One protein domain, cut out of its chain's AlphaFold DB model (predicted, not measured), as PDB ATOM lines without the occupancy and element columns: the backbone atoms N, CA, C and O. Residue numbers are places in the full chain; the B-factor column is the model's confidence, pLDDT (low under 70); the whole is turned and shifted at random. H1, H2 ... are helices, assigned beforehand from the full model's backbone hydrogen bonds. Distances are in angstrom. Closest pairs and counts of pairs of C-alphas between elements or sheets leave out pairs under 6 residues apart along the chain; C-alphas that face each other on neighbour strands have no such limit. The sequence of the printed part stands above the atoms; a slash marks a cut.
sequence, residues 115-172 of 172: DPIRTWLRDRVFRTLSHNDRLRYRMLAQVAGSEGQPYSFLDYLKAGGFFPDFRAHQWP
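What this domain is: This is residues 115 to 172 of the 172 residues of the protein "FAD-dependent monooxygenase" of Nitrospirae bacterium (UniProt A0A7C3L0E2). A long helix, H1, makes a corner at its end with H2, and short H3 comes near that corner; residues 115 to 120 stick out. An unnamed tail, residues 160 to 172, follows H3. The 58 printed residues include three named helices, H1, H2, H3 in chain order, and no named strand: all helix, compact, radius of gyration of the C-alphas 11.5 A, spans 34 by 25 by 19 A.

How they stand to each other: H1, residues 116 to 129, only just touches H3, residues 153 to 159, with residues 125 to 129 alone and 3 pairs of C-alphas within 8 A; the closest, Val 125 and Ala 159, are 5.3 A apart. Their lines are about perpendicular, 84 degrees. H2, residues 133 to 143, is close to but not clearly touching H1; the closest C-alphas, Leu 129 and Arg 136, are 5.5 A apart. In H1, H2 and H3 every O i to N i+4 pair is within hydrogen-bond range.

Where its parts are: H1 runs 19.9 A from C-alpha 116 at (100.438, 141.934, 121.372), H2 15.1 A, H3 9.9 A to C-alpha 159 at (101.660, 128.233, 133.484).

The domain as a whole: The printed part has no cut. Residues 147 to 150 and 171 to 172 have pLDDT under 70.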
ATOM      1  N   ASP A 115     103.554 139.862 118.241       87.25
ATOM      2  CA  ASP A 115     102.161 140.305 118.316       87.25
ATOM      3  C   ASP A 115     101.702 140.542 119.769       87.25
ATOM      4  O   ASP A 115     102.081 139.786 120.672       87.25
ATOM      5  N   PRO A 116     100.834 141.544 120.017       87.94
ATOM      6  CA  PRO A 116     100.438 141.934 121.372       87.94
ATOM      7  C   PRO A 116      99.817 140.809 122.208       87.94
ATOM      8  O   PRO A 116      99.976 140.788 123.430       87.94
ATOM      9  N   ILE A 117      99.112 139.866 121.574       88.00
ATOM     10  CA  ILE A 117      98.412 138.778 122.270       88.00
ATOM     11  C   ILE A 117      99.426 137.771 122.812       88.00
ATOM     12  O   ILE A 117      99.361 137.395 123.985       88.00
ATOM     13  N   ARG A 118     100.386 137.350 121.983       84.75
ATOM     14  CA  ARG A 118     101.442 136.433 122.422       84.75
ATOM     15  C   ARG A 118     102.376 137.089 123.432       84.75
ATOM     16  O   ARG A 118     102.730 136.428 124.404       84.75
ATOM     17  N   THR A 119     102.710 138.373 123.276       86.88
ATOM     18  CA  THR A 119     103.483 139.123 124.283       86.88
ATOM     19  C   THR A 119     102.751 139.159 125.627       86.88
ATOM     20  O   THR A 119     103.337 138.832 126.657       86.88
ATOM     21  N   TRP A 120     101.448 139.457 125.629       88.88
ATOM     22  CA  TRP A 120     100.638 139.442 126.850       88.88
ATOM     23  C   TRP A 120     100.605 138.059 127.513       88.88
ATOM     24  O   TRP A 120     100.770 137.955 128.733       88.88
ATOM     25  N   LEU A 121     100.421 136.993 126.724       88.12
ATOM     26  CA  LEU A 121     100.406 135.622 127.235       88.12
ATOM     27  C   LEU A 121     101.773 135.243 127.815       88.12
ATOM     28  O   LEU A 121     101.837 134.691 128.910       88.12
ATOM     29  N   ARG A 122     102.859 135.585 127.121       88.62
ATOM     30  CA  ARG A 122     104.237 135.377 127.573       88.62
ATOM     31  C   ARG A 122     104.490 136.049 128.922       88.62
ATOM     32  O   ARG A 122     104.930 135.396 129.866       88.62
ATOM     33  N   ASP A 123     104.146 137.326 129.047       89.06
ATOM     34  CA  ASP A 123     104.339 138.093 130.282       89.06
ATOM     35  C   ASP A 123     103.440 137.575 131.419       89.06
ATOM     36  O   ASP A 123     103.804 137.599 132.599       89.06
ATOM     37  N   ARG A 124     102.248 137.064 131.088       89.44
ATOM     38  CA  ARG A 124     101.396 136.340 132.039       89.44
ATOM     39  C   ARG A 124     102.063 135.052 132.522       89.44
ATOM     40  O   ARG A 124     102.119 134.849 133.732       89.44
ATOM     41  N   VAL A 125     102.614 134.243 131.617       88.81
ATOM     42  CA  VAL A 125     103.332 133.005 131.955       88.81
ATOM     43  C   VAL A 125     104.506 133.285 132.892       88.81
ATOM     44  O   VAL A 125     104.643 132.606 133.909       88.81
ATOM     45  N   PHE A 126     105.301 134.328 132.631       87.50
ATOM     46  CA  PHE A 126     106.399 134.721 133.524       87.50
ATOM     47  C   PHE A 126     105.925 135.104 134.924       87.50
ATOM     48  O   PHE A 126     106.498 134.638 135.909       87.50
ATOM     49  N   ARG A 127     104.854 135.900 135.023       88.62
ATOM     50  CA  ARG A 127     104.261 136.259 136.321       88.62
ATOM     51  C   ARG A 127     103.730 135.045 137.072       88.62
ATOM     52  O   ARG A 127     103.798 135.016 138.293       88.62
ATOM     53  N   THR A 128     103.188 134.047 136.387       88.12
ATOM     54  CA  THR A 128     102.711 132.833 137.057       88.12
ATOM     55  C   THR A 128     103.873 131.936 137.486       88.12
ATOM     56  O   THR A 128     103.893 131.480 138.627       88.12
ATOM     57  N   LEU A 129     104.872 131.730 136.621       87.38
ATOM     58  CA  LEU A 129     106.065 130.939 136.945       87.38
ATOM     59  C   LEU A 129     106.884 131.546 138.089       87.38
ATOM     60  O   LEU A 129     107.454 130.797 138.877       87.38
ATOM     61  N   SER A 130     106.915 132.875 138.241       86.19
ATOM     62  CA  SER A 130     107.627 133.517 139.356       86.19
ATOM     63  C   SER A 130     107.033 133.188 140.731       86.19
ATOM     64  O   SER A 130     107.739 133.315 141.727       86.19
ATOM     65  N   HIS A 131     105.769 132.756 140.784       86.50
ATOM     66  CA  HIS A 131     105.049 132.405 142.015       86.50
ATOM     67  C   HIS A 131     104.744 130.900 142.136       86.50
ATOM     68  O   HIS A 131     104.081 130.485 143.084       86.50
ATOM     69  N   ASN A 132     105.193 130.074 141.183       88.50
ATOM     70  CA  ASN A 132     104.967 128.629 141.182       88.50
ATOM     71  C   ASN A 132     106.313 127.893 141.179       88.50
ATOM     72  O   ASN A 132     106.894 127.638 140.121       88.50
ATOM     73  N   ASP A 133     106.793 127.552 142.375       87.56
ATOM     74  CA  ASP A 133     108.080 126.890 142.596       87.56
ATOM     75  C   ASP A 133     108.168 125.545 141.883       87.56
ATOM     76  O   ASP A 133     109.189 125.247 141.265       87.56
ATOM     77  N   ARG A 134     107.081 124.765 141.890       88.31
ATOM     78  CA  ARG A 134     107.033 123.454 141.234       88.31
ATOM     79  C   ARG A 134     107.255 123.563 139.729       88.31
ATOM     80  O   ARG A 134     108.084 122.848 139.168       88.31
ATOM     81  N   LEU A 135     106.498 124.430 139.055       87.38
ATOM     82  CA  LEU A 135     106.637 124.617 137.611       87.38
ATOM     83  C   LEU A 135     107.982 125.264 137.284       87.38
ATOM     84  O   LEU A 135     108.678 124.786 136.395       87.38
ATOM     85  N   ARG A 136     108.413 126.278 138.037       87.75
ATOM     86  CA  ARG A 136     109.737 126.883 137.854       87.75
ATOM     87  C   ARG A 136     110.858 125.849 137.959       87.75
ATOM     88  O   ARG A 136     111.722 125.816 137.087       87.75
ATOM     89  N   TYR A 137     110.816 124.977 138.966       86.81
ATOM     90  CA  TYR A 137     111.771 123.883 139.111       86.81
ATOM     91  C   TYR A 137     111.745 122.951 137.898       86.81
ATOM     92  O   TYR A 137     112.797 122.643 137.354       86.81
ATOM     93  N   ARG A 138     110.562 122.535 137.426       85.25
ATOM     94  CA  ARG A 138     110.454 121.637 136.262       85.25
ATOM     95  C   ARG A 138     111.024 122.265 134.992       85.25
ATOM     96  O   ARG A 138     111.743 121.580 134.271       85.25
ATOM     97  N   MET A 139     110.759 123.551 134.749       82.88
ATOM     98  CA  MET A 139     111.368 124.287 133.636       82.88
ATOM     99  C   MET A 139     112.893 124.306 133.759       82.88
ATOM    100  O   MET A 139     113.590 123.986 132.801       82.88
ATOM    101  N   LEU A 140     113.415 124.648 134.940       85.19
ATOM    102  CA  LEU A 140     114.857 124.709 135.185       85.19
ATOM    103  C   LEU A 140     115.523 123.339 135.049       85.19
ATOM    104  O   LEU A 140     116.557 123.240 134.401       85.19
ATOM    105  N   ALA A 141     114.920 122.282 135.592       83.25
ATOM    106  CA  ALA A 141     115.407 120.912 135.470       83.25
ATOM    107  C   ALA A 141     115.463 120.474 134.001       83.25
ATOM    108  O   ALA A 141     116.467 119.919 133.557       83.25
ATOM    109  N   GLN A 142     114.426 120.794 133.222       79.62
ATOM    110  CA  GLN A 142     114.381 120.476 131.799       79.62
ATOM    111  C   GLN A 142     115.439 121.255 131.003       79.62
ATOM    112  O   GLN A 142     116.128 120.676 130.166       79.62
ATOM    113  N   VAL A 143     115.612 122.551 131.286       79.69
ATOM    114  CA  VAL A 143     116.660 123.385 130.670       79.69
ATOM    115  C   VAL A 143     118.054 122.934 131.096       79.69
ATOM    116  O   VAL A 143     118.977 123.033 130.299       79.69
ATOM    117  N   ALA A 144     118.221 122.401 132.307       83.06
ATOM    118  CA  ALA A 144     119.477 121.834 132.790       83.06
ATOM    119  C   ALA A 144     119.813 120.470 132.158       83.06
ATOM    120  O   ALA A 144     120.922 119.981 132.349       83.06
ATOM    121  N   GLY A 145     118.889 119.864 131.402       73.81
ATOM    122  CA  GLY A 145     119.066 118.527 130.831       73.81
ATOM    123  C   GLY A 145     118.854 117.396 131.841       73.81
ATOM    124  O   GLY A 145     119.252 116.267 131.584       73.81
ATOM    125  N   SER A 146     118.233 117.678 132.990       76.00
ATOM    126  CA  SER A 146     117.827 116.649 133.950       76.00
ATOM    127  C   SER A 146     116.595 115.899 133.434       76.00
ATOM    128  O   SER A 146     115.735 116.487 132.771       76.00
ATOM    129  N   GLU A 147     116.476 114.610 133.772       63.44
ATOM    130  CA  GLU A 147     115.305 113.766 133.490       63.44
ATOM    131  C   GLU A 147     114.076 114.181 134.327       63.44
ATOM    132  O   GLU A 147     113.513 113.420 135.112       63.44
ATOM    133  N   GLY A 148     113.631 115.425 134.174       62.62
ATOM    134  CA  GLY A 148     112.347 115.882 134.679       62.62
ATOM    135  C   GLY A 148     111.209 115.375 133.794       62.62
ATOM    136  O   GLY A 148     111.338 115.286 132.571       62.62
ATOM    137  N   GLN A 149     110.050 115.082 134.390       66.69
ATOM    138  CA  GLN A 149     108.859 114.791 133.592       66.69
ATOM    139  C   GLN A 149     108.528 115.990 132.688       66.69
ATOM    140  O   GLN A 149     108.415 117.107 133.213       66.69
ATOM    141  N   PRO A 150     108.291 115.780 131.379       67.62
ATOM    142  CA  PRO A 150     107.937 116.859 130.464       67.62
ATOM    143  C   PRO A 150     106.641 117.551 130.895       67.62
ATOM    144  O   PRO A 150     105.798 116.966 131.585       67.62
ATOM    145  N   TYR A 151     106.478 118.808 130.487       74.25
ATOM    146  CA  TYR A 151     105.248 119.556 130.725       74.25
ATOM    147  C   TYR A 151     104.052 118.839 130.097       74.25
ATOM    148  O   TYR A 151     104.038 118.527 128.906       74.25
ATOM    149  N   SER A 152     103.027 118.592 130.909       80.06
ATOM    150  CA  SER A 152     101.733 118.143 130.408       80.06
ATOM    151  C   SER A 152     100.945 119.324 129.840       80.06
ATOM    152  O   SER A 152     101.204 120.481 130.171       80.06
ATOM    153  N   PHE A 153      99.909 119.044 129.046       80.00
ATOM    154  CA  PHE A 153      98.976 120.077 128.579       80.00
ATOM    155  C   PHE A 153      98.393 120.916 129.735       80.00
ATOM    156  O   PHE A 153      98.295 122.138 129.641       80.00
ATOM    157  N   LEU A 154      98.084 120.274 130.867       84.94
ATOM    158  CA  LEU A 154      97.608 120.964 132.067       84.94
ATOM    159  C   LEU A 154      98.678 121.868 132.686       84.94
ATOM    160  O   LEU A 154      98.336 122.917 133.224       84.94
ATOM    161  N   ASP A 155      99.955 121.493 132.609       84.75
ATOM    162  CA  ASP A 155     101.039 122.343 133.101       84.75
ATOM    163  C   ASP A 155     101.183 123.608 132.241       84.75
ATOM    164  O   ASP A 155     101.405 124.678 132.801       84.75
ATOM    165  N   TYR A 156     100.960 123.535 130.920       83.88
ATOM    166  CA  TYR A 156     100.898 124.735 130.067       83.88
ATOM    167  C   TYR A 156      99.712 125.640 130.429       83.88
ATOM    168  O   TYR A 156      99.872 126.856 130.525       83.88
ATOM    169  N   LEU A 157      98.532 125.070 130.689       86.50
ATOM    170  CA  LEU A 157      97.363 125.852 131.109       86.50
ATOM    171  C   LEU A 157      97.553 126.515 132.481       86.50
ATOM    172  O   LEU A 157      97.156 127.666 132.679       86.50
ATOM    173  N   LYS A 158      98.185 125.804 133.420       88.25
ATOM    174  CA  LYS A 158      98.566 126.341 134.730       88.25
ATOM    175  C   LYS A 158      99.620 127.432 134.596       88.25
ATOM    176  O   LYS A 158      99.459 128.483 135.201       88.25
ATOM    177  N   ALA A 159     100.645 127.224 133.768       85.31
ATOM    178  CA  ALA A 159     101.660 128.233 133.484       85.31
ATOM    179  C   ALA A 159     101.042 129.490 132.852       85.31
ATOM    180  O   ALA A 159     101.405 130.593 133.232       85.31
ATOM    181  N   GLY A 160     100.046 129.350 131.968       85.69
ATOM    182  CA  GLY A 160      99.273 130.473 131.420       85.69
ATOM    183  C   GLY A 160      98.322 131.149 132.417       85.69
ATOM    184  O   GLY A 160      97.679 132.147 132.084       85.69
ATOM    185  N   GLY A 161      98.205 130.630 133.641       84.56
ATOM    186  CA  GLY A 161      97.308 131.157 134.664       84.56
ATOM    187  C   GLY A 161      95.827 130.999 134.309       84.56
ATOM    188  O   GLY A 161      95.030 131.852 134.703       84.56
ATOM    189  N   PHE A 162      95.475 129.964 133.534       86.06
ATOM    190  CA  PHE A 162      94.091 129.600 133.198       86.06
ATOM    191  C   PHE A 162      93.484 128.613 134.203       86.06
ATOM    192  O   PHE A 162      92.266 128.554 134.339       86.06
ATOM    193  N   PHE A 163      94.322 127.867 134.932       86.81
ATOM    194  CA  PHE A 163      93.907 126.974 136.016       86.81
ATOM    195  C   PHE A 163      94.796 127.160 137.251       86.81
ATOM    196  O   PHE A 163      96.005 127.357 137.100       86.81
ATOM    197  N   PRO A 164      94.236 127.064 138.472       83.19
ATOM    198  CA  PRO A 164      95.027 127.100 139.693       83.19
ATOM    199  C   PRO A 164      95.895 125.845 139.818       83.19
ATOM    200  O   PRO A 164      95.504 124.738 139.433       83.19
ATOM    201  N   ASP A 165      97.079 126.011 140.401       84.50
ATOM    202  CA  ASP A 165      97.953 124.899 140.745       84.50
ATOM    203  C   ASP A 165      98.076 124.775 142.262       84.50
ATOM    204  O   ASP A 165      98.891 125.436 142.897       84.50
ATOM    205  N   PHE A 166      97.272 123.896 142.858       84.38
ATOM    206  CA  PHE A 166      97.244 123.693 144.313       84.38
ATOM    207  C   PHE A 166      98.553 123.131 144.892       84.38
ATOM    208  O   PHE A 166      98.732 123.106 146.104       84.38
ATOM    209  N   ARG A 167      99.476 122.686 144.029       82.00
ATOM    210  CA  ARG A 167     100.813 122.199 144.399       82.00
ATOM    211  C   ARG A 167     101.922 123.204 144.070       82.00
ATOM    212  O   ARG A 167     103.075 122.806 143.976       82.00
ATOM    213  N   ALA A 168     101.594 124.482 143.864       80.50
ATOM    214  CA  ALA A 168     102.553 125.497 143.418       80.50
ATOM    215  C   ALA A 168     103.781 125.649 144.338       80.50
ATOM    216  O   ALA A 168     104.878 125.881 143.841       80.50
ATOM    217  N   HIS A 169     103.605 125.473 145.652       83.44
ATOM    218  CA  HIS A 169     104.672 125.589 146.661       83.44
ATOM    219  C   HIS A 169     105.338 124.254 147.021       83.44
ATOM    220  O   HIS A 169     106.237 124.214 147.857       83.44
ATOM    221  N   GLN A 170     104.882 123.144 146.437       76.31
ATOM    222  CA  GLN A 170     105.464 121.834 146.703       76.31
ATOM    223  C   GLN A 170     106.643 121.630 145.761       76.31
ATOM    224  O   GLN A 170     106.462 121.480 144.550       76.31
ATOM    225  N   TRP A 171     107.846 121.637 146.327       66.44
ATOM    226  CA  TRP A 171     109.034 121.196 145.609       66.44
ATOM    227  C   TRP A 171     108.881 119.711 145.237       66.44
ATOM    228  O   TRP A 171     108.303 118.964 146.035       66.44
ATOM    229  N   PRO A 172     109.305 119.299 144.028       63.31
ATOM    230  CA  PRO A 172     109.336 117.890 143.643       63.31
ATOM    231  C   PRO A 172     110.220 117.035 144.547       63.31
ATOM    232  O   PRO A 172     111.222 117.573 145.072       63.31
TER     233      PRO A 172